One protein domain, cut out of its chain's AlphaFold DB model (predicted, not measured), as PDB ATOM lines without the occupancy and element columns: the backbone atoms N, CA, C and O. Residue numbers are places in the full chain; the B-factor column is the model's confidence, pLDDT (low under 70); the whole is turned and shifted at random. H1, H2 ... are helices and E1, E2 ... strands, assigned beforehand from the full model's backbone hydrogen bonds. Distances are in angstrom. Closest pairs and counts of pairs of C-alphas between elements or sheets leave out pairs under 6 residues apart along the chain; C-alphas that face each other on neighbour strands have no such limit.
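What this domain is: This is residues 104 to 238 of the 238 residues of a protein of Methanosaeta sp. PtaB.Bin087 (UniProt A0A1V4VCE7). A twisted, curled sheet of five strands wraps round the first part of one long helix, H3. The shorter helix H2 packs on H3 away from the sheet, the small helix H1 lies far out from the core, and residues 117 to 122 of the E1 to E2 loop stick out. The printed part has 135 residues, with three named helices and five named strands; along the chain come E1, E2, H1, E3, E4, H2, E5 and H3, and the sheet is branched, with the antiparallel neighbour pairs E1 and E2, E2 and E4, E3 and E4, and E4 and E5. The class is mixed, helices and strands. The whole is compact, with a radius of gyration of the C-alphas of 16.1 A and spans of 55 by 39 by 25 A.

How they stand to each other: E1, residues 104 to 110, and E2, residues 126 to 133, form an antiparallel hairpin, with N 107 and O 129 2.8 A apart, within hydrogen-bond range. H1, residues 148 to 152, is not on the sheet and touches no helix. E3, residues 159 to 168, and E4, residues 171 to 183, form a second antiparallel hairpin, with N 162 and O 177 2.9 A apart; E3 bends by 68 degrees at residue 165 and E4 by 78 degrees at residue 180. E2 is also the antiparallel neighbour of E4, with N 130 and O 176 2.8 A apart. E5, residues 212 to 214, is antiparallel to E4, with N 182 and O 213 2.8 A apart. E2 and E5 lie on one side of E4, beside residues 173 to 179 and 181 to 183, and E3 on the other side. The sheet curls round H3, residues 215 to 237, whose residues 215 to 226 make the pairs of C-alphas within 10 A of the sheet; the closest C-alphas of E4 and H3 are those of Val 178 and Ser 215, 5.2 A apart. H2, residues 188 to 198, is not on the sheet. It touches H3 at residues 221 to 229 of H3 alone, the closest C-alphas being those of Leu 194 and Trp 225, 5.9 A apart. H2 and H3 run the same way at a tilt of 37 degrees, only just steep. In H1, H2 and H3 every O i to N i+4 pair is within hydrogen-bond range.

Where its parts are: E1 begins at C-alpha 104 (27.619, -18.212, 12.767) and is 19.6 A long, and E2 is 22.4 A. E3 is 25.3 A and E4 32.5 A, ending at C-alpha 183 (31.699, -10.168, -9.996). H2 is 15.1 A; H3, 33.5 A, ends at C-alpha 237 (27.574, 0.418, 25.321). H1 and E5 are each 6.5 A.

The domain as a whole: The C-alphas farthest apart are those of Ser 117 and Ala 238, 55.7 A. The printed part has no cut. The links E1 to E2, E2 to H1 and H2 to E5 are long. The mean pLDDT of the printed part is 83.1; it is under 70 at residues 114 to 123, 136 to 138, 154 to 156, 201 to 210 and 237 to 238.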
ATOM      1  N   ALA A 104      27.449 -18.064  14.202       95.31
ATOM      2  CA  ALA A 104      27.619 -18.212  12.767       95.31
ATOM      3  C   ALA A 104      28.273 -19.562  12.449       95.31
ATOM      4  O   ALA A 104      29.320 -19.899  13.001       95.31
ATOM      5  N   VAL A 105      27.683 -20.314  11.524       97.62
ATOM      6  CA  VAL A 105      28.277 -21.533  10.969       97.62
ATOM      7  C   VAL A 105      28.546 -21.316   9.486       97.62
ATOM      8  O   VAL A 105      27.644 -20.962   8.727       97.62
ATOM      9  N   VAL A 106      29.792 -21.536   9.075       98.00
ATOM     10  CA  VAL A 106      30.235 -21.467   7.679       98.00
ATOM     11  C   VAL A 106      30.324 -22.883   7.150       98.00
ATOM     12  O   VAL A 106      31.304 -23.584   7.401       98.00
ATOM     13  N   LYS A 107      29.293 -23.326   6.442       97.69
ATOM     14  CA  LYS A 107      29.284 -24.647   5.825       97.69
ATOM     15  C   LYS A 107      29.819 -24.562   4.403       97.69
ATOM     16  O   LYS A 107      29.334 -23.752   3.621       97.69
ATOM     17  N   ILE A 108      30.809 -25.390   4.083       97.44
ATOM     18  CA  ILE A 108      31.507 -25.363   2.789       97.44
ATOM     19  C   ILE A 108      31.325 -26.722   2.122       97.44
ATOM     20  O   ILE A 108      31.861 -27.725   2.589       97.44
ATOM     21  N   ASP A 109      30.577 -26.756   1.032       96.06
ATOM     22  CA  ASP A 109      30.351 -27.939   0.209       96.06
ATOM     23  C   ASP A 109      30.977 -27.737  -1.180       96.06
ATOM     24  O   ASP A 109      31.351 -26.625  -1.559       96.06
ATOM     25  N   ASP A 110      31.108 -28.816  -1.951       92.69
ATOM     26  CA  ASP A 110      31.480 -28.705  -3.362       92.69
ATOM     27  C   ASP A 110      30.440 -27.872  -4.123       92.69
ATOM     28  O   ASP A 110      29.249 -27.885  -3.791       92.69
ATOM     29  N   THR A 111      30.892 -27.130  -5.138       91.56
ATOM     30  CA  THR A 111      29.977 -26.371  -5.991       91.56
ATOM     31  C   THR A 111      28.943 -27.286  -6.651       91.56
ATOM     32  O   THR A 111      29.248 -28.405  -7.074       91.56
ATOM     33  N   ARG A 112      27.699 -26.812  -6.742       89.94
ATOM     34  CA  ARG A 112      26.634 -27.469  -7.518       89.94
ATOM     35  C   ARG A 112      26.615 -27.005  -8.970       89.94
ATOM     36  O   ARG A 112      25.935 -27.615  -9.795       89.94
ATOM     37  N   LEU A 113      27.348 -25.939  -9.276       86.19
ATOM     38  CA  LEU A 113      27.501 -25.407 -10.618       86.19
ATOM     39  C   LEU A 113      28.504 -26.296 -11.352       86.19
ATOM     40  O   LEU A 113      29.649 -26.457 -10.926       86.19
ATOM     41  N   ARG A 114      28.053 -26.954 -12.420       68.75
ATOM     42  CA  ARG A 114      28.938 -27.803 -13.220       68.75
ATOM     43  C   ARG A 114      29.922 -26.902 -13.948       68.75
ATOM     44  O   ARG A 114      29.506 -25.924 -14.549       68.75
ATOM     45  N   ALA A 115      31.204 -27.258 -13.944       61.16
ATOM     46  CA  ALA A 115      32.142 -26.624 -14.859       61.16
ATOM     47  C   ALA A 115      31.618 -26.828 -16.285       61.16
ATOM     48  O   ALA A 115      31.450 -27.970 -16.727       61.16
ATOM     49  N   SER A 116      31.322 -25.738 -16.992       55.59
ATOM     50  CA  SER A 116      31.191 -25.810 -18.439       55.59
ATOM     51  C   SER A 116      32.497 -26.404 -18.972       55.59
ATOM     52  O   SER A 116      33.590 -26.061 -18.516       55.59
ATOM     53  N   SER A 117      32.398 -27.350 -19.901       51.47
ATOM     54  CA  SER A 117      33.516 -28.131 -20.455       51.47
ATOM     55  C   SER A 117      34.541 -27.304 -21.255       51.47
ATOM     56  O   SER A 117      35.275 -27.860 -22.063       51.47
ATOM     57  N   ILE A 118      34.545 -25.981 -21.086       54.56
ATOM     58  CA  ILE A 118      35.311 -24.996 -21.852       54.56
ATOM     59  C   ILE A 118      36.586 -24.580 -21.097       54.56
ATOM     60  O   ILE A 118      37.560 -24.176 -21.722       54.56
ATOM     61  N   LEU A 119      36.613 -24.690 -19.765       52.00
ATOM     62  CA  LEU A 119      37.774 -24.307 -18.959       52.00
ATOM     63  C   LEU A 119      38.617 -25.541 -18.621       52.00
ATOM     64  O   LEU A 119      38.165 -26.422 -17.890       52.00
ATOM     65  N   GLU A 120      39.857 -25.582 -19.119       47.06
ATOM     66  CA  GLU A 120      40.804 -26.691 -18.908       47.06
ATOM     67  C   GLU A 120      41.205 -26.877 -17.430       47.06
ATOM     68  O   GLU A 120      41.673 -27.950 -17.052       47.06
ATOM     69  N   ASN A 121      40.991 -25.870 -16.571       52.25
ATOM     70  CA  ASN A 121      41.224 -25.978 -15.129       52.25
ATOM     71  C   ASN A 121      40.474 -24.870 -14.346       52.25
ATOM     72  O   ASN A 121      41.042 -23.813 -14.084       52.25
ATOM     73  N   PRO A 122      39.193 -25.053 -13.972       55.94
ATOM     74  CA  PRO A 122      38.359 -23.993 -13.383       55.94
ATOM     75  C   PRO A 122      38.705 -23.635 -11.922       55.94
ATOM     76  O   PRO A 122      37.934 -22.937 -11.266       55.94
ATOM     77  N   GLY A 123      39.824 -24.132 -11.387       66.12
ATOM     78  CA  GLY A 123      40.159 -24.003  -9.971       66.12
ATOM     79  C   GLY A 123      39.168 -24.734  -9.058       66.12
ATOM     80  O   GLY A 123      38.253 -25.435  -9.497       66.12
ATOM     81  N   GLU A 124      39.360 -24.606  -7.747       74.62
ATOM     82  CA  GLU A 124      38.433 -25.189  -6.779       74.62
ATOM     83  C   GLU A 124      37.294 -24.232  -6.446       74.62
ATOM     84  O   GLU A 124      37.492 -23.217  -5.779       74.62
ATOM     85  N   ARG A 125      36.081 -24.603  -6.855       85.38
ATOM     86  CA  ARG A 125      34.861 -23.836  -6.600       85.38
ATOM     87  C   ARG A 125      34.027 -24.507  -5.511       85.38
ATOM     88  O   ARG A 125      33.876 -25.730  -5.484       85.38
ATOM     89  N   TYR A 126      33.461 -23.690  -4.630       92.31
ATOM     90  CA  TYR A 126      32.698 -24.143  -3.468       92.31
ATOM     91  C   TYR A 126      31.299 -23.536  -3.440       92.31
ATOM     92  O   TYR A 126      31.078 -22.425  -3.925       92.31
ATOM     93  N   SER A 127      30.377 -24.243  -2.793       96.06
ATOM     94  CA  SER A 127      29.125 -23.683  -2.298       96.06
ATOM     95  C   SER A 127      29.296 -23.385  -0.814       96.06
ATOM     96  O   SER A 127      29.549 -24.292  -0.020       96.06
ATOM     97  N   VAL A 128      29.168 -22.119  -0.427       97.69
ATOM     98  CA  VAL A 128      29.290 -21.691   0.965       97.69
ATOM     99  C   VAL A 128      27.934 -21.263   1.486       97.69
ATOM    100  O   VAL A 128      27.285 -20.366   0.953       97.69
ATOM    101  N   ARG A 129      27.501 -21.925   2.552       97.81
ATOM    102  CA  ARG A 129      26.281 -21.622   3.287       97.81
ATOM    103  C   ARG A 129      26.651 -20.982   4.614       97.81
ATOM    104  O   ARG A 129      27.228 -21.628   5.487       97.81
ATOM    105  N   LEU A 130      26.273 -19.725   4.767       97.12
ATOM    106  CA  LEU A 130      26.402 -18.961   5.990       97.12
ATOM    107  C   LEU A 130      25.092 -19.068   6.780       97.12
ATOM    108  O   LEU A 130      24.061 -18.533   6.373       97.12
ATOM    109  N   ILE A 131      25.137 -19.805   7.888       96.44
ATOM    110  CA  ILE A 131      24.018 -20.011   8.814       96.44
ATOM    111  C   ILE A 131      24.222 -19.061   9.990       96.44
ATOM    112  O   ILE A 131      25.255 -19.133  10.653       96.44
ATOM    113  N   GLN A 132      23.273 -18.167  10.249       92.94
ATOM    114  CA  GLN A 132      23.423 -17.112  11.248       92.94
ATOM    115  C   GLN A 132      22.221 -17.041  12.172       92.94
ATOM    116  O   GLN A 132      21.084 -16.961  11.722       92.94
ATOM    117  N   GLU A 133      22.484 -17.017  13.475       90.38
ATOM    118  CA  GLU A 133      21.468 -16.693  14.473       90.38
ATOM    119  C   GLU A 133      20.938 -15.271  14.249       90.38
ATOM    120  O   GLU A 133      21.715 -14.340  14.011       90.38
ATOM    121  N   VAL A 134      19.610 -15.120  14.274       81.94
ATOM    122  CA  VAL A 134      18.948 -13.832  14.033       81.94
ATOM    123  C   VAL A 134      19.315 -12.845  15.141       81.94
ATOM    124  O   VAL A 134      19.138 -13.140  16.320       81.94
ATOM    125  N   LEU A 135      19.796 -11.661  14.757       71.25
ATOM    126  CA  LEU A 135      20.130 -10.579  15.683       71.25
ATOM    127  C   LEU A 135      18.870  -9.802  16.098       71.25
ATOM    128  O   LEU A 135      18.014  -9.523  15.259       71.25
ATOM    129  N   GLU A 136      18.773  -9.417  17.375       64.56
ATOM    130  CA  GLU A 136      17.675  -8.572  17.883       64.56
ATOM    131  C   GLU A 136      17.785  -7.119  17.393       64.56
ATOM    132  O   GLU A 136      16.790  -6.521  16.993       64.56
ATOM    133  N   ALA A 137      19.004  -6.571  17.366       66.00
ATOM    134  CA  ALA A 137      19.323  -5.344  16.646       66.00
ATOM    135  C   ALA A 137      19.867  -5.748  15.271       66.00
ATOM    136  O   ALA A 137      20.957  -6.314  15.173       66.00
ATOM    137  N   GLY A 138      19.073  -5.537  14.221       65.69
ATOM    138  CA  GLY A 138      19.494  -5.843  12.855       65.69
ATOM    139  C   GLY A 138      20.762  -5.063  12.484       65.69
ATOM    140  O   GLY A 138      20.921  -3.927  12.938       65.69
ATOM    141  N   PRO A 139      21.667  -5.651  11.685       73.31
ATOM    142  CA  PRO A 139      22.836  -4.930  11.212       73.31
ATOM    143  C   PRO A 139      22.394  -3.810  10.259       73.31
ATOM    144  O   PRO A 139      21.260  -3.808   9.767       73.31
ATOM    145  N   SER A 140      23.275  -2.845  10.003       81.19
ATOM    146  CA  SER A 140      22.967  -1.753   9.076       81.19
ATOM    147  C   SER A 140      22.585  -2.235   7.657       81.19
ATOM    148  O   SER A 140      22.764  -3.391   7.292       81.19
ATOM    149  N   ALA A 141      21.989  -1.384   6.825       84.62
ATOM    150  CA  ALA A 141      21.637  -1.803   5.467       84.62
ATOM    151  C   ALA A 141      22.898  -1.964   4.598       84.62
ATOM    152  O   ALA A 141      23.759  -1.078   4.585       84.62
ATOM    153  N   VAL A 142      22.978  -3.076   3.865       85.69
ATOM    154  CA  VAL A 142      23.957  -3.320   2.801       85.69
ATOM    155  C   VAL A 142      23.248  -4.013   1.647       85.69
ATOM    156  O   VAL A 142      22.561  -5.015   1.855       85.69
ATOM    157  N   ASP A 143      23.457  -3.495   0.442       86.19
ATOM    158  CA  ASP A 143      22.886  -4.041  -0.781       86.19
ATOM    159  C   ASP A 143      23.895  -4.909  -1.536       86.19
ATOM    160  O   ASP A 143      25.112  -4.722  -1.451       86.19
ATOM    161  N   LEU A 144      23.357  -5.852  -2.307       88.00
ATOM    162  CA  LEU A 144      24.085  -6.605  -3.318       88.00
ATOM    163  C   LEU A 144      23.537  -6.210  -4.691       88.00
ATOM    164  O   LEU A 144      22.362  -6.447  -4.982       88.00
ATOM    165  N   THR A 145      24.381  -5.631  -5.540       88.88
ATOM    166  CA  THR A 145      23.963  -5.143  -6.860       88.88
ATOM    167  C   THR A 145      24.164  -6.229  -7.907       88.88
ATOM    168  O   THR A 145      25.265  -6.739  -8.058       88.88
ATOM    169  N   ILE A 146      23.127  -6.579  -8.669       90.00
ATOM    170  CA  ILE A 146      23.238  -7.549  -9.769       90.00
ATOM    171  C   ILE A 146      22.926  -6.837 -11.087       90.00
ATOM    172  O   ILE A 146      21.782  -6.456 -11.331       90.00
ATOM    173  N   ASP A 147      23.935  -6.684 -11.948       88.06
ATOM    174  CA  ASP A 147      23.737  -6.170 -13.306       88.06
ATOM    175  C   ASP A 147      23.159  -7.270 -14.210       88.06
ATOM    176  O   ASP A 147      23.872  -8.132 -14.729       88.06
ATOM    177  N   LEU A 148      21.845  -7.219 -14.434       87.94
ATOM    178  CA  LEU A 148      21.154  -8.165 -15.312       87.94
ATOM    179  C   LEU A 148      21.643  -8.081 -16.770       87.94
ATOM    180  O   LEU A 148      21.653  -9.096 -17.462       87.94
ATOM    181  N   SER A 149      22.089  -6.911 -17.243       87.00
ATOM    182  CA  SER A 149      22.634  -6.749 -18.599       87.00
ATOM    183  C   SER A 149      23.955  -7.499 -18.770       87.00
ATOM    184  O   SER A 149      24.216  -8.076 -19.828       87.00
ATOM    185  N   ALA A 150      24.800  -7.524 -17.736       83.06
ATOM    186  CA  ALA A 150      26.037  -8.304 -17.745       83.06
ATOM    187  C   ALA A 150      25.767  -9.822 -17.786       83.06
ATOM    188  O   ALA A 150      26.435 -10.536 -18.540       83.06
ATOM    189  N   LEU A 151      24.732 -10.298 -17.077       83.38
ATOM    190  CA  LEU A 151      24.324 -11.712 -17.087       83.38
ATOM    191  C   LEU A 151      23.927 -12.192 -18.487       83.38
ATOM    192  O   LEU A 151      24.418 -13.215 -18.960       83.38
ATOM    193  N   PHE A 152      23.070 -11.436 -19.181       82.12
ATOM    194  CA  PHE A 152      22.605 -11.813 -20.522       82.12
ATOM    195  C   PHE A 152      23.672 -11.635 -21.615       82.12
ATOM    196  O   PHE A 152      23.513 -12.171 -22.710       82.12
ATOM    197  N   ARG A 153      24.778 -10.936 -21.322       79.75
ATOM    198  CA  ARG A 153      25.963 -10.853 -22.193       79.75
ATOM    199  C   ARG A 153      26.960 -11.998 -21.989       79.75
ATOM    200  O   ARG A 153      27.961 -12.028 -22.698       79.75
ATOM    201  N   LEU A 154      26.709 -12.915 -21.045       69.19
ATOM    202  CA  LEU A 154      27.630 -14.001 -20.668       69.19
ATOM    203  C   LEU A 154      29.037 -13.500 -20.280       69.19
ATOM    204  O   LEU A 154      30.018 -14.231 -20.385       69.19
ATOM    205  N   ALA A 155      29.137 -12.248 -19.826       61.00
ATOM    206  CA  ALA A 155      30.382 -11.658 -19.332       61.00
ATOM    207  C   ALA A 155      30.668 -12.059 -17.871       61.00
ATOM    208  O   ALA A 155      31.732 -11.763 -17.322       61.00
ATOM    209  N   GLU A 156      29.712 -12.740 -17.235       66.25
ATOM    210  CA  GLU A 156      29.746 -13.113 -15.830       66.25
ATOM    211  C   GLU A 156      30.020 -14.602 -15.624       66.25
ATOM    212  O   GLU A 156      29.560 -15.451 -16.385       66.25
ATOM    213  N   GLY A 157      30.771 -14.912 -14.565       75.31
ATOM    214  CA  GLY A 157      30.927 -16.276 -14.082       75.31
ATOM    215  C   GLY A 157      29.595 -16.814 -13.567       75.31
ATOM    216  O   GLY A 157      28.722 -16.063 -13.133       75.31
ATOM    217  N   GLU A 158      29.424 -18.132 -13.608       85.44
ATOM    218  CA  GLU A 158      28.224 -18.754 -13.058       85.44
ATOM    219  C   GLU A 158      28.206 -18.606 -11.533       85.44
ATOM    220  O   GLU A 158      29.166 -18.977 -10.842       85.44
ATOM    221  N   PHE A 159      27.077 -18.139 -11.004       90.62
ATOM    222  CA  PHE A 159      26.833 -18.095  -9.572       90.62
ATOM    223  C   PHE A 159      25.381 -18.419  -9.227       90.62
ATOM    224  O   PHE A 159      24.476 -18.359 -10.058       90.62
ATOM    225  N   SER A 160      25.156 -18.749  -7.959       93.81
ATOM    226  CA  SER A 160      23.826 -18.875  -7.375       93.81
ATOM    227  C   SER A 160      23.814 -18.251  -5.988       93.81
ATOM    228  O   SER A 160      24.745 -18.446  -5.206       93.81
ATOM    229  N   ILE A 161      22.740 -17.522  -5.681       95.19
ATOM    230  CA  ILE A 161      22.468 -16.981  -4.351       95.19
ATOM    231  C   ILE A 161      21.098 -17.481  -3.915       95.19
ATOM    232  O   ILE A 161      20.115 -17.334  -4.639       95.19
ATOM    233  N   ALA A 162      21.031 -18.079  -2.729       96.88
ATOM    234  CA  ALA A 162      19.792 -18.578  -2.150       96.88
ATOM    235  C   ALA A 162      19.672 -18.146  -0.690       96.88
ATOM    236  O   ALA A 162      20.623 -18.272   0.081       96.88
ATOM    237  N   PHE A 163      18.485 -17.686  -0.305       96.06
ATOM    238  CA  PHE A 163      18.163 -17.315   1.066       96.06
ATOM    239  C   PHE A 163      16.997 -18.153   1.584       96.06
ATOM    240  O   PHE A 163      16.005 -18.350   0.885       96.06
ATOM    241  N   GLN A 164      17.103 -18.611   2.827       95.44
ATOM    242  CA  GLN A 164      16.020 -19.282   3.540       95.44
ATOM    243  C   GLN A 164      16.107 -19.002   5.042       95.44
ATOM    244  O   GLN A 164      17.156 -18.622   5.567       95.44
ATOM    245  N   ARG A 165      14.986 -19.194   5.734       94.44
ATOM    246  CA  ARG A 165      14.912 -19.212   7.198       94.44
ATOM    247  C   ARG A 165      14.834 -20.663   7.645       94.44
ATOM    248  O   ARG A 165      14.154 -21.446   6.988       94.44
ATOM    249  N   ASP A 166      15.510 -20.996   8.733       94.62
ATOM    250  CA  ASP A 166      15.592 -22.372   9.223       94.62
ATOM    251  C   ASP A 166      15.625 -22.415  10.761       94.62
ATOM    252  O   ASP A 166      15.792 -21.379  11.420       94.62
ATOM    253  N   ASP A 167      15.471 -23.613  11.323       93.44
ATOM    254  CA  ASP A 167      15.790 -23.920  12.719       93.44
ATOM    255  C   ASP A 167      17.091 -24.728  12.775       93.44
ATOM    256  O   ASP A 167      17.225 -25.786  12.159       93.44
ATOM    257  N   TYR A 168      18.079 -24.219  13.506       92.81
ATOM    258  CA  TYR A 168      19.378 -24.860  13.654       92.81
ATOM    259  C   TYR A 168      19.651 -25.147  15.125       92.81
ATOM    260  O   TYR A 168      20.091 -24.275  15.874       92.81
ATOM    261  N   TYR A 169      19.386 -26.390  15.535       92.31
ATOM    262  CA  TYR A 169      19.510 -26.848  16.923       92.31
ATOM    263  C   TYR A 169      18.666 -26.022  17.913       92.31
ATOM    264  O   TYR A 169      19.140 -25.670  18.993       92.31
ATOM    265  N   GLY A 170      17.418 -25.705  17.549       90.50
ATOM    266  CA  GLY A 170      16.494 -24.922  18.374       90.50
ATOM    267  C   GLY A 170      16.725 -23.411  18.312       90.50
ATOM    268  O   GLY A 170      16.101 -22.661  19.064       90.50
ATOM    269  N   LYS A 171      17.635 -22.950  17.446       91.50
ATOM    270  CA  LYS A 171      17.873 -21.532  17.173       91.50
ATOM    271  C   LYS A 171      17.230 -21.154  15.849       91.50
ATOM    272  O   LYS A 171      17.486 -21.792  14.830       91.50
ATOM    273  N   ARG A 172      16.493 -20.043  15.823       93.44
ATOM    274  CA  ARG A 172      16.048 -19.459  14.553       93.44
ATOM    275  C   ARG A 172      17.239 -18.848  13.827       93.44
ATOM    276  O   ARG A 172      17.910 -17.970  14.375       93.44
ATOM    277  N   VAL A 173      17.449 -19.258  12.584       94.69
ATOM    278  CA  VAL A 173      18.583 -18.801  11.782       94.69
ATOM    279  C   VAL A 173      18.158 -18.274  10.416       94.69
ATOM    280  O   VAL A 173      17.172 -18.718   9.821       94.69
ATOM    281  N   SER A 174      18.934 -17.327   9.900       94.00
ATOM    282  CA  SER A 174      18.995 -17.015   8.478       94.00
ATOM    283  C   SER A 174      20.070 -17.870   7.816       94.00
ATOM    284  O   SER A 174      21.141 -18.111   8.373       94.00
ATOM    285  N   VAL A 175      19.786 -18.343   6.609       96.25
ATOM    286  CA  VAL A 175      20.697 -19.180   5.838       96.25
ATOM    287  C   VAL A 175      20.873 -18.553   4.466       96.25
ATOM    288  O   VAL A 175      19.981 -18.636   3.621       96.25
ATOM    289  N   LEU A 176      22.035 -17.944   4.243       96.44
ATOM    290  CA  LEU A 176      22.444 -17.422   2.944       96.44
ATOM    291  C   LEU A 176      23.436 -18.396   2.313       96.44
ATOM    292  O   LEU A 176      24.444 -18.745   2.920       96.44
ATOM    293  N   THR A 177      23.151 -18.851   1.101       97.50
ATOM    294  CA  THR A 177      24.044 -19.727   0.341       97.50
ATOM    295  C   THR A 177      24.532 -19.008  -0.900       97.50
ATOM    296  O   THR A 177      23.711 -18.509  -1.663       97.50
ATOM    297  N   VAL A 178      25.846 -19.002  -1.102       95.88
ATOM    298  CA  VAL A 178      26.515 -18.489  -2.298       95.88
ATOM    299  C   VAL A 178      27.274 -19.644  -2.935       95.88
ATOM    300  O   VAL A 178      28.019 -20.352  -2.261       95.88
ATOM    301  N   ASP A 179      27.067 -19.874  -4.222       94.62
ATOM    302  CA  ASP A 179      27.749 -20.910  -4.997       94.62
ATOM    303  C   ASP A 179      28.380 -20.279  -6.236       94.62
ATOM    304  O   ASP A 179      27.756 -19.421  -6.856       94.62
ATOM    305  N   GLY A 180      29.593 -20.697  -6.590       88.44
ATOM    306  CA  GLY A 180      30.345 -20.133  -7.709       88.44
ATOM    307  C   GLY A 180      31.112 -18.856  -7.367       88.44
ATOM    308  O   GLY A 180      31.687 -18.736  -6.281       88.44
ATOM    309  N   GLU A 181      31.163 -17.935  -8.331       87.12
ATOM    310  CA  GLU A 181      31.971 -16.714  -8.270       87.12
ATOM    311  C   GLU A 181      31.138 -15.497  -8.663       87.12
ATOM    312  O   GLU A 181      30.489 -15.481  -9.705       87.12
ATOM    313  N   LEU A 182      31.176 -14.468  -7.826       87.94
ATOM    314  CA  LEU A 182      30.501 -13.199  -8.053       87.94
ATOM    315  C   LEU A 182      31.448 -12.227  -8.749       87.94
ATOM    316  O   LEU A 182      32.661 -12.281  -8.545       87.94
ATOM    317  N   HIS A 183      30.911 -11.310  -9.547       87.94
ATOM    318  CA  HIS A 183      31.699 -10.168  -9.996       87.94
ATOM    319  C   HIS A 183      31.942  -9.208  -8.841       87.94
ATOM    320  O   HIS A 183      31.077  -9.018  -7.982       87.94
ATOM    321  N   ARG A 184      33.095  -8.546  -8.848       85.56
ATOM    322  CA  ARG A 184      33.463  -7.598  -7.799       85.56
ATOM    323  C   ARG A 184      32.469  -6.447  -7.651       85.56
ATOM    324  O   ARG A 184      32.124  -6.095  -6.527       85.56
ATOM    325  N   SER A 185      31.955  -5.923  -8.764       87.56
ATOM    326  CA  SER A 185      30.965  -4.834  -8.739       87.56
ATOM    327  C   SER A 185      29.710  -5.172  -7.928       87.56
ATOM    328  O   SER A 185      29.041  -4.275  -7.421       87.56
ATOM    329  N   MET A 186      29.405  -6.464  -7.744       89.75
ATOM    330  CA  MET A 186      28.246  -6.889  -6.964       89.75
ATOM    331  C   MET A 186      28.406  -6.611  -5.469       89.75
ATOM    332  O   MET A 186      27.407  -6.404  -4.784       89.75
ATOM    333  N   VAL A 187      29.645  -6.597  -4.961       89.44
ATOM    334  CA  VAL A 187      29.952  -6.471  -3.527       89.44
ATOM    335  C   VAL A 187      30.559  -5.120  -3.143       89.44
ATOM    336  O   VAL A 187      30.856  -4.912  -1.972       89.44
ATOM    337  N   GLU A 188      30.705  -4.178  -4.078       87.75
ATOM    338  CA  GLU A 188      31.318  -2.862  -3.822       87.75
ATOM    339  C   GLU A 188      30.657  -2.104  -2.663       87.75
ATOM    340  O   GLU A 188      31.348  -1.525  -1.825       87.75
ATOM    341  N   GLY A 189      29.323  -2.146  -2.562       88.69
ATOM    342  CA  GLY A 189      28.597  -1.521  -1.451       88.69
ATOM    343  C   GLY A 189      28.953  -2.129  -0.089       88.69
ATOM    344  O   GLY A 189      29.137  -1.406   0.893       88.69
ATOM    345  N   LEU A 190      29.119  -3.454  -0.037       89.50
ATOM    346  CA  LEU A 190      29.561  -4.174   1.157       89.50
ATOM    347  C   LEU A 190      31.019  -3.839   1.501       89.50
ATOM    348  O   LEU A 190      31.328  -3.595   2.667       89.50
ATOM    349  N   GLU A 191      31.905  -3.776   0.506       87.62
ATOM    350  CA  GLU A 191      33.307  -3.388   0.701       87.62
ATOM    351  C   GLU A 191      33.427  -1.959   1.245       87.62
ATOM    352  O   GLU A 191      34.096  -1.740   2.256       87.62
ATOM    353  N   ALA A 192      32.735  -0.997   0.632       87.75
ATOM    354  CA  ALA A 192      32.739   0.397   1.068       87.75
ATOM    355  C   ALA A 192      32.222   0.535   2.506       87.75
ATOM    356  O   ALA A 192      32.780   1.279   3.320       87.75
ATOM    357  N   LYS A 193      31.186  -0.235   2.856       88.75
ATOM    358  CA  LYS A 193      30.659  -0.271   4.218       88.75
ATOM    359  C   LYS A 193      31.686  -0.806   5.209       88.75
ATOM    360  O   LYS A 193      31.905  -0.201   6.256       88.75
ATOM    361  N   LEU A 194      32.324  -1.923   4.884       89.06
ATOM    362  CA  LEU A 194      33.362  -2.526   5.709       89.06
ATOM    363  C   LEU A 194      34.557  -1.579   5.913       89.06
ATOM    364  O   LEU A 194      35.056  -1.468   7.032       89.06
ATOM    365  N   GLN A 195      34.973  -0.856   4.872       88.00
ATOM    366  CA  GLN A 195      36.036   0.155   4.941       88.00
ATOM    367  C   GLN A 195      35.676   1.287   5.904       88.00
ATOM    368  O   GLN A 195      36.481   1.647   6.769       88.00
ATOM    369  N   ALA A 196      34.442   1.791   5.817       88.06
ATOM    370  CA  ALA A 196      33.934   2.811   6.727       88.06
ATOM    371  C   ALA A 196      33.897   2.323   8.187       88.06
ATOM    372  O   ALA A 196      34.279   3.064   9.089       88.06
ATOM    373  N   LEU A 197      33.481   1.073   8.426       86.62
ATOM    374  CA  LEU A 197      33.429   0.486   9.770       86.62
ATOM    375  C   LEU A 197      34.823   0.216  10.356       86.62
ATOM    376  O   LEU A 197      35.025   0.397  11.555       86.62
ATOM    377  N   ALA A 198      35.772  -0.226   9.526       84.12
ATOM    378  CA  ALA A 198      37.135  -0.551   9.940       84.12
ATOM    379  C   ALA A 198      38.047   0.683  10.070       84.12
ATOM    380  O   ALA A 198      39.137   0.573  10.629       84.12
ATOM    381  N   GLY A 199      37.643   1.835   9.522       83.44
ATOM    382  CA  GLY A 199      38.501   3.019   9.427       83.44
ATOM    383  C   GLY A 199      39.724   2.798   8.527       83.44
ATOM    384  O   GLY A 199      40.768   3.405   8.749       83.44
ATOM    385  N   SER A 200      39.615   1.902   7.541       76.88
ATOM    386  CA  SER A 200      40.703   1.521   6.635       76.88
ATOM    387  C   SER A 200      40.283   1.714   5.185       76.88
ATOM    388  O   SER A 200      39.160   1.395   4.810       76.88
ATOM    389  N   THR A 201      41.207   2.192   4.354       65.50
ATOM    390  CA  THR A 201      41.043   2.290   2.893       65.50
ATOM    391  C   THR A 201      41.604   1.070   2.156       65.50
ATOM    392  O   THR A 201      41.558   1.000   0.928       65.50
ATOM    393  N   GLY A 202      42.152   0.100   2.896       65.62
ATOM    394  CA  GLY A 202      42.681  -1.137   2.341       65.62
ATOM    395  C   GLY A 202      41.585  -2.077   1.814       65.62
ATOM    396  O   GLY A 202      40.408  -1.931   2.155       65.62
ATOM    397  N   PRO A 203      41.952  -3.060   0.977       62.31
ATOM    398  CA  PRO A 203      41.065  -4.180   0.670       62.31
ATOM    399  C   PRO A 203      40.784  -5.019   1.913       62.31
ATOM    400  O   PRO A 203      41.642  -5.146   2.784       62.31
ATOM    401  N   ILE A 204      39.598  -5.622   1.965       65.56
ATOM    402  CA  ILE A 204      39.122  -6.347   3.153       65.56
ATOM    403  C   ILE A 204      39.125  -7.867   2.950       65.56
ATOM    404  O   ILE A 204      39.123  -8.616   3.923       65.56
ATOM    405  N   CYS A 205      39.225  -8.338   1.706       60.91
ATOM    406  CA  CYS A 205      39.400  -9.747   1.369       60.91
ATOM    407  C   CYS A 205      40.744  -9.997   0.680       60.91
ATOM    408  O   CYS A 205      41.261  -9.132  -0.036       60.91
ATOM    409  N   ASP A 206      41.286 -11.197   0.903       56.78
ATOM    410  CA  ASP A 206      42.494 -11.665   0.235       56.78
ATOM    411  C   ASP A 206      42.205 -11.754  -1.265       56.78
ATOM    412  O   ASP A 206      41.296 -12.458  -1.716       56.78
ATOM    413  N   ARG A 207      42.895 -10.901  -2.015       57.91
ATOM    414  CA  ARG A 207      42.632 -10.636  -3.422       57.91
ATOM    415  C   ARG A 207      43.208 -11.797  -4.220       57.91
ATOM    416  O   ARG A 207      44.378 -11.758  -4.587       57.91
ATOM    417  N   ALA A 208      42.397 -12.809  -4.520       47.88
ATOM    418  CA  ALA A 208      42.669 -13.577  -5.728       47.88
ATOM    419  C   ALA A 208      42.740 -12.547  -6.866       47.88
ATOM    420  O   ALA A 208      41.794 -11.788  -7.057       47.88
ATOM    421  N   GLU A 209      43.900 -12.417  -7.500       52.75
ATOM    422  CA  GLU A 209      44.174 -11.426  -8.539       52.75
ATOM    423  C   GLU A 209      43.071 -11.476  -9.614       52.75
ATOM    424  O   GLU A 209      43.029 -12.400 -10.422       52.75
ATOM    425  N   GLY A 210      42.128 -10.525  -9.596       68.19
ATOM    426  CA  GLY A 210      41.036 -10.475 -10.571       68.19
ATOM    427  C   GLY A 210      39.770  -9.751 -10.106       68.19
ATOM    428  O   GLY A 210      39.661  -9.277  -8.976       68.19
ATOM    429  N   ASP A 211      38.788  -9.702 -11.007       79.31
ATOM    430  CA  ASP A 211      37.490  -9.032 -10.826       79.31
ATOM    431  C   ASP A 211      36.404  -9.970 -10.257       79.31
ATOM    432  O   ASP A 211      35.202  -9.744 -10.418       79.31
ATOM    433  N   ARG A 212      36.820 -11.064  -9.606       83.94
ATOM    434  CA  ARG A 212      35.944 -12.138  -9.119       83.94
ATOM    435  C   ARG A 212      36.051 -12.314  -7.610       83.94
ATOM    436  O   ARG A 212      37.124 -12.210  -7.024       83.94
ATOM    437  N   VAL A 213      34.927 -12.650  -6.989       87.50
ATOM    438  CA  VAL A 213      34.799 -12.930  -5.559       87.50
ATOM    439  C   VAL A 213      34.242 -14.337  -5.397       87.50
ATOM    440  O   VAL A 213      33.119 -14.629  -5.805       87.50
ATOM    441  N   THR A 214      35.023 -15.230  -4.793       89.31
ATOM    442  CA  THR A 214      34.580 -16.607  -4.530       89.31
ATOM    443  C   THR A 214      33.480 -16.636  -3.467       89.31
ATOM    444  O   THR A 214      33.363 -15.733  -2.637       89.31
ATOM    445  N   SER A 215      32.701 -17.716  -3.422       92.00
ATOM    446  CA  SER A 215      31.725 -17.958  -2.349       92.00
ATOM    447  C   SER A 215      32.334 -17.900  -0.937       92.00
ATOM    448  O   SER A 215      31.709 -17.369  -0.016       92.00
ATOM    449  N   THR A 216      33.574 -18.370  -0.758       91.31
ATOM    450  CA  THR A 216      34.325 -18.235   0.504       91.31
ATOM    451  C   THR A 216      34.672 -16.777   0.801       91.31
ATOM    452  O   THR A 216      34.475 -16.334   1.933       91.31
ATOM    453  N   GLY A 217      35.127 -16.021  -0.202       90.31
ATOM    454  CA  GLY A 217      35.398 -14.586  -0.070       90.31
ATOM    455  C   GLY A 217      34.145 -13.799   0.317       90.31
ATOM    456  O   GLY A 217      34.171 -13.003   1.254       90.31
ATOM    457  N   MET A 218      33.006 -14.099  -0.308       91.56
ATOM    458  CA  MET A 218      31.722 -13.493   0.050       91.56
ATOM    459  C   MET A 218      31.328 -13.802   1.503       91.56
ATOM    460  O   MET A 218      30.912 -12.910   2.243       91.56
ATOM    461  N   ALA A 219      31.505 -15.047   1.959       92.88
ATOM    462  CA  ALA A 219      31.246 -15.406   3.352       92.88
ATOM    463  C   ALA A 219      32.172 -14.666   4.334       92.88
ATOM    464  O   ALA A 219      31.709 -14.242   5.394       92.88
ATOM    465  N   GLN A 220      33.447 -14.470   3.986       91.88
ATOM    466  CA  GLN A 220      34.382 -13.670   4.784       91.88
ATOM    467  C   GLN A 220      33.931 -12.210   4.884       91.88
ATOM    468  O   GLN A 220      33.884 -11.684   5.992       91.88
ATOM    469  N   LEU A 221      33.537 -11.574   3.775       91.31
ATOM    470  CA  LEU A 221      33.041 -10.191   3.782       91.31
ATOM    471  C   LEU A 221      31.816 -10.037   4.697       91.31
ATOM    472  O   LEU A 221      31.780  -9.151   5.551       91.31
ATOM    473  N   LEU A 222      30.844 -10.944   4.581       91.62
ATOM    474  CA  LEU A 222      29.636 -10.930   5.411       91.62
ATOM    475  C   LEU A 222      29.929 -11.163   6.900       91.62
ATOM    476  O   LEU A 222      29.310 -10.539   7.763       91.62
ATOM    477  N   LEU A 223      30.868 -12.057   7.224       90.88
ATOM    478  CA  LEU A 223      31.289 -12.304   8.606       90.88
ATOM    479  C   LEU A 223      32.047 -11.121   9.195       90.88
ATOM    480  O   LEU A 223      31.763 -10.738  10.329       90.88
ATOM    481  N   SER A 224      32.971 -10.533   8.436       90.25
ATOM    482  CA  SER A 224      33.692  -9.320   8.827       90.25
ATOM    483  C   SER A 224      32.721  -8.180   9.092       90.25
ATOM    484  O   SER A 224      32.851  -7.470  10.086       90.25
ATOM    485  N   TRP A 225      31.695  -8.049   8.254       89.00
ATOM    486  CA  TRP A 225      30.699  -6.998   8.394       89.00
ATOM    487  C   TRP A 225      29.906  -7.173   9.680       89.00
ATOM    488  O   TRP A 225      29.841  -6.261  10.503       89.00
ATOM    489  N   ARG A 226      29.419  -8.392   9.925       87.06
ATOM    490  CA  ARG A 226      28.745  -8.735  11.177       87.06
ATOM    491  C   ARG A 226      29.637  -8.516  12.403       87.06
ATOM    492  O   ARG A 226      29.152  -8.021  13.418       87.06
ATOM    493  N   LEU A 227      30.912  -8.895  12.331       88.38
ATOM    494  CA  LEU A 227      31.865  -8.717  13.427       88.38
ATOM    495  C   LEU A 227      32.053  -7.233  13.756       88.38
ATOM    496  O   LEU A 227      31.994  -6.868  14.928       88.38
ATOM    497  N   LEU A 228      32.255  -6.388  12.744       88.88
ATOM    498  CA  LEU A 228      32.465  -4.954  12.938       88.88
ATOM    499  C   LEU A 228      31.210  -4.249  13.470       88.88
ATOM    500  O   LEU A 228      31.323  -3.438  14.383       88.88
ATOM    501  N   GLU A 229      30.020  -4.600  12.978       86.94
ATOM    502  CA  GLU A 229      28.747  -4.093  13.518       86.94
ATOM    503  C   GLU A 229      28.582  -4.476  14.996       86.94
ATOM    504  O   GLU A 229      28.280  -3.633  15.845       86.94
ATOM    505  N   LYS A 230      28.853  -5.745  15.338       85.88
ATOM    506  CA  LYS A 230      28.789  -6.219  16.725       85.88
ATOM    507  C   LYS A 230      29.812  -5.503  17.610       85.88
ATOM    508  O   LYS A 230      29.481  -5.110  18.726       85.88
ATOM    509  N   LEU A 231      31.030  -5.290  17.111       86.25
ATOM    510  CA  LEU A 231      32.074  -4.550  17.817       86.25
ATOM    511  C   LEU A 231      31.651  -3.103  18.093       86.25
ATOM    512  O   LEU A 231      31.761  -2.656  19.231       86.25
ATOM    513  N   GLN A 232      31.128  -2.388  17.093       83.25
ATOM    514  CA  GLN A 232      30.635  -1.020  17.277       83.25
ATOM    515  C   GLN A 232      29.502  -0.955  18.300       83.25
ATOM    516  O   GLN A 232      29.506  -0.083  19.165       83.25
ATOM    517  N   PHE A 233      28.574  -1.912  18.261       82.31
ATOM    518  CA  PHE A 233      27.500  -2.000  19.244       82.31
ATOM    519  C   PHE A 233      28.017  -2.230  20.671       82.31
ATOM    520  O   PHE A 233      27.512  -1.620  21.613       82.31
ATOM    521  N   HIS A 234      29.024  -3.091  20.848       80.50
ATOM    522  CA  HIS A 234      29.649  -3.303  22.153       80.50
ATOM    523  C   HIS A 234      30.404  -2.062  22.639       80.50
ATOM    524  O   HIS A 234      30.261  -1.697  23.802       80.50
ATOM    525  N   LEU A 235      31.156  -1.397  21.758       78.75
ATOM    526  CA  LEU A 235      31.891  -0.174  22.090       78.75
ATOM    527  C   LEU A 235      30.962   1.001  22.414       78.75
ATOM    528  O   LEU A 235      31.289   1.795  23.281       78.75
ATOM    529  N   ALA A 236      29.795   1.100  21.774       78.00
ATOM    530  CA  ALA A 236      28.808   2.140  22.068       78.00
ATOM    531  C   ALA A 236      28.094   1.953  23.423       78.00
ATOM    532  O   ALA A 236      27.441   2.878  23.904       78.00
ATOM    533  N   LYS A 237      28.173   0.755  24.019       67.19
ATOM    534  CA  LYS A 237      27.574   0.418  25.321       67.19
ATOM    535  C   LYS A 237      28.564   0.444  26.491       67.19
ATOM    536  O   LYS A 237      28.111   0.318  27.629       67.19
ATOM    537  N   ALA A 238      29.865   0.511  26.212       59.19
ATOM    538  CA  ALA A 238      30.944   0.543  27.201       59.19
ATOM    539  C   ALA A 238      31.253   1.982  27.630       59.19
ATOM    540  O   ALA A 238      31.579   2.162  28.824       59.19
TER     541      ALA A 238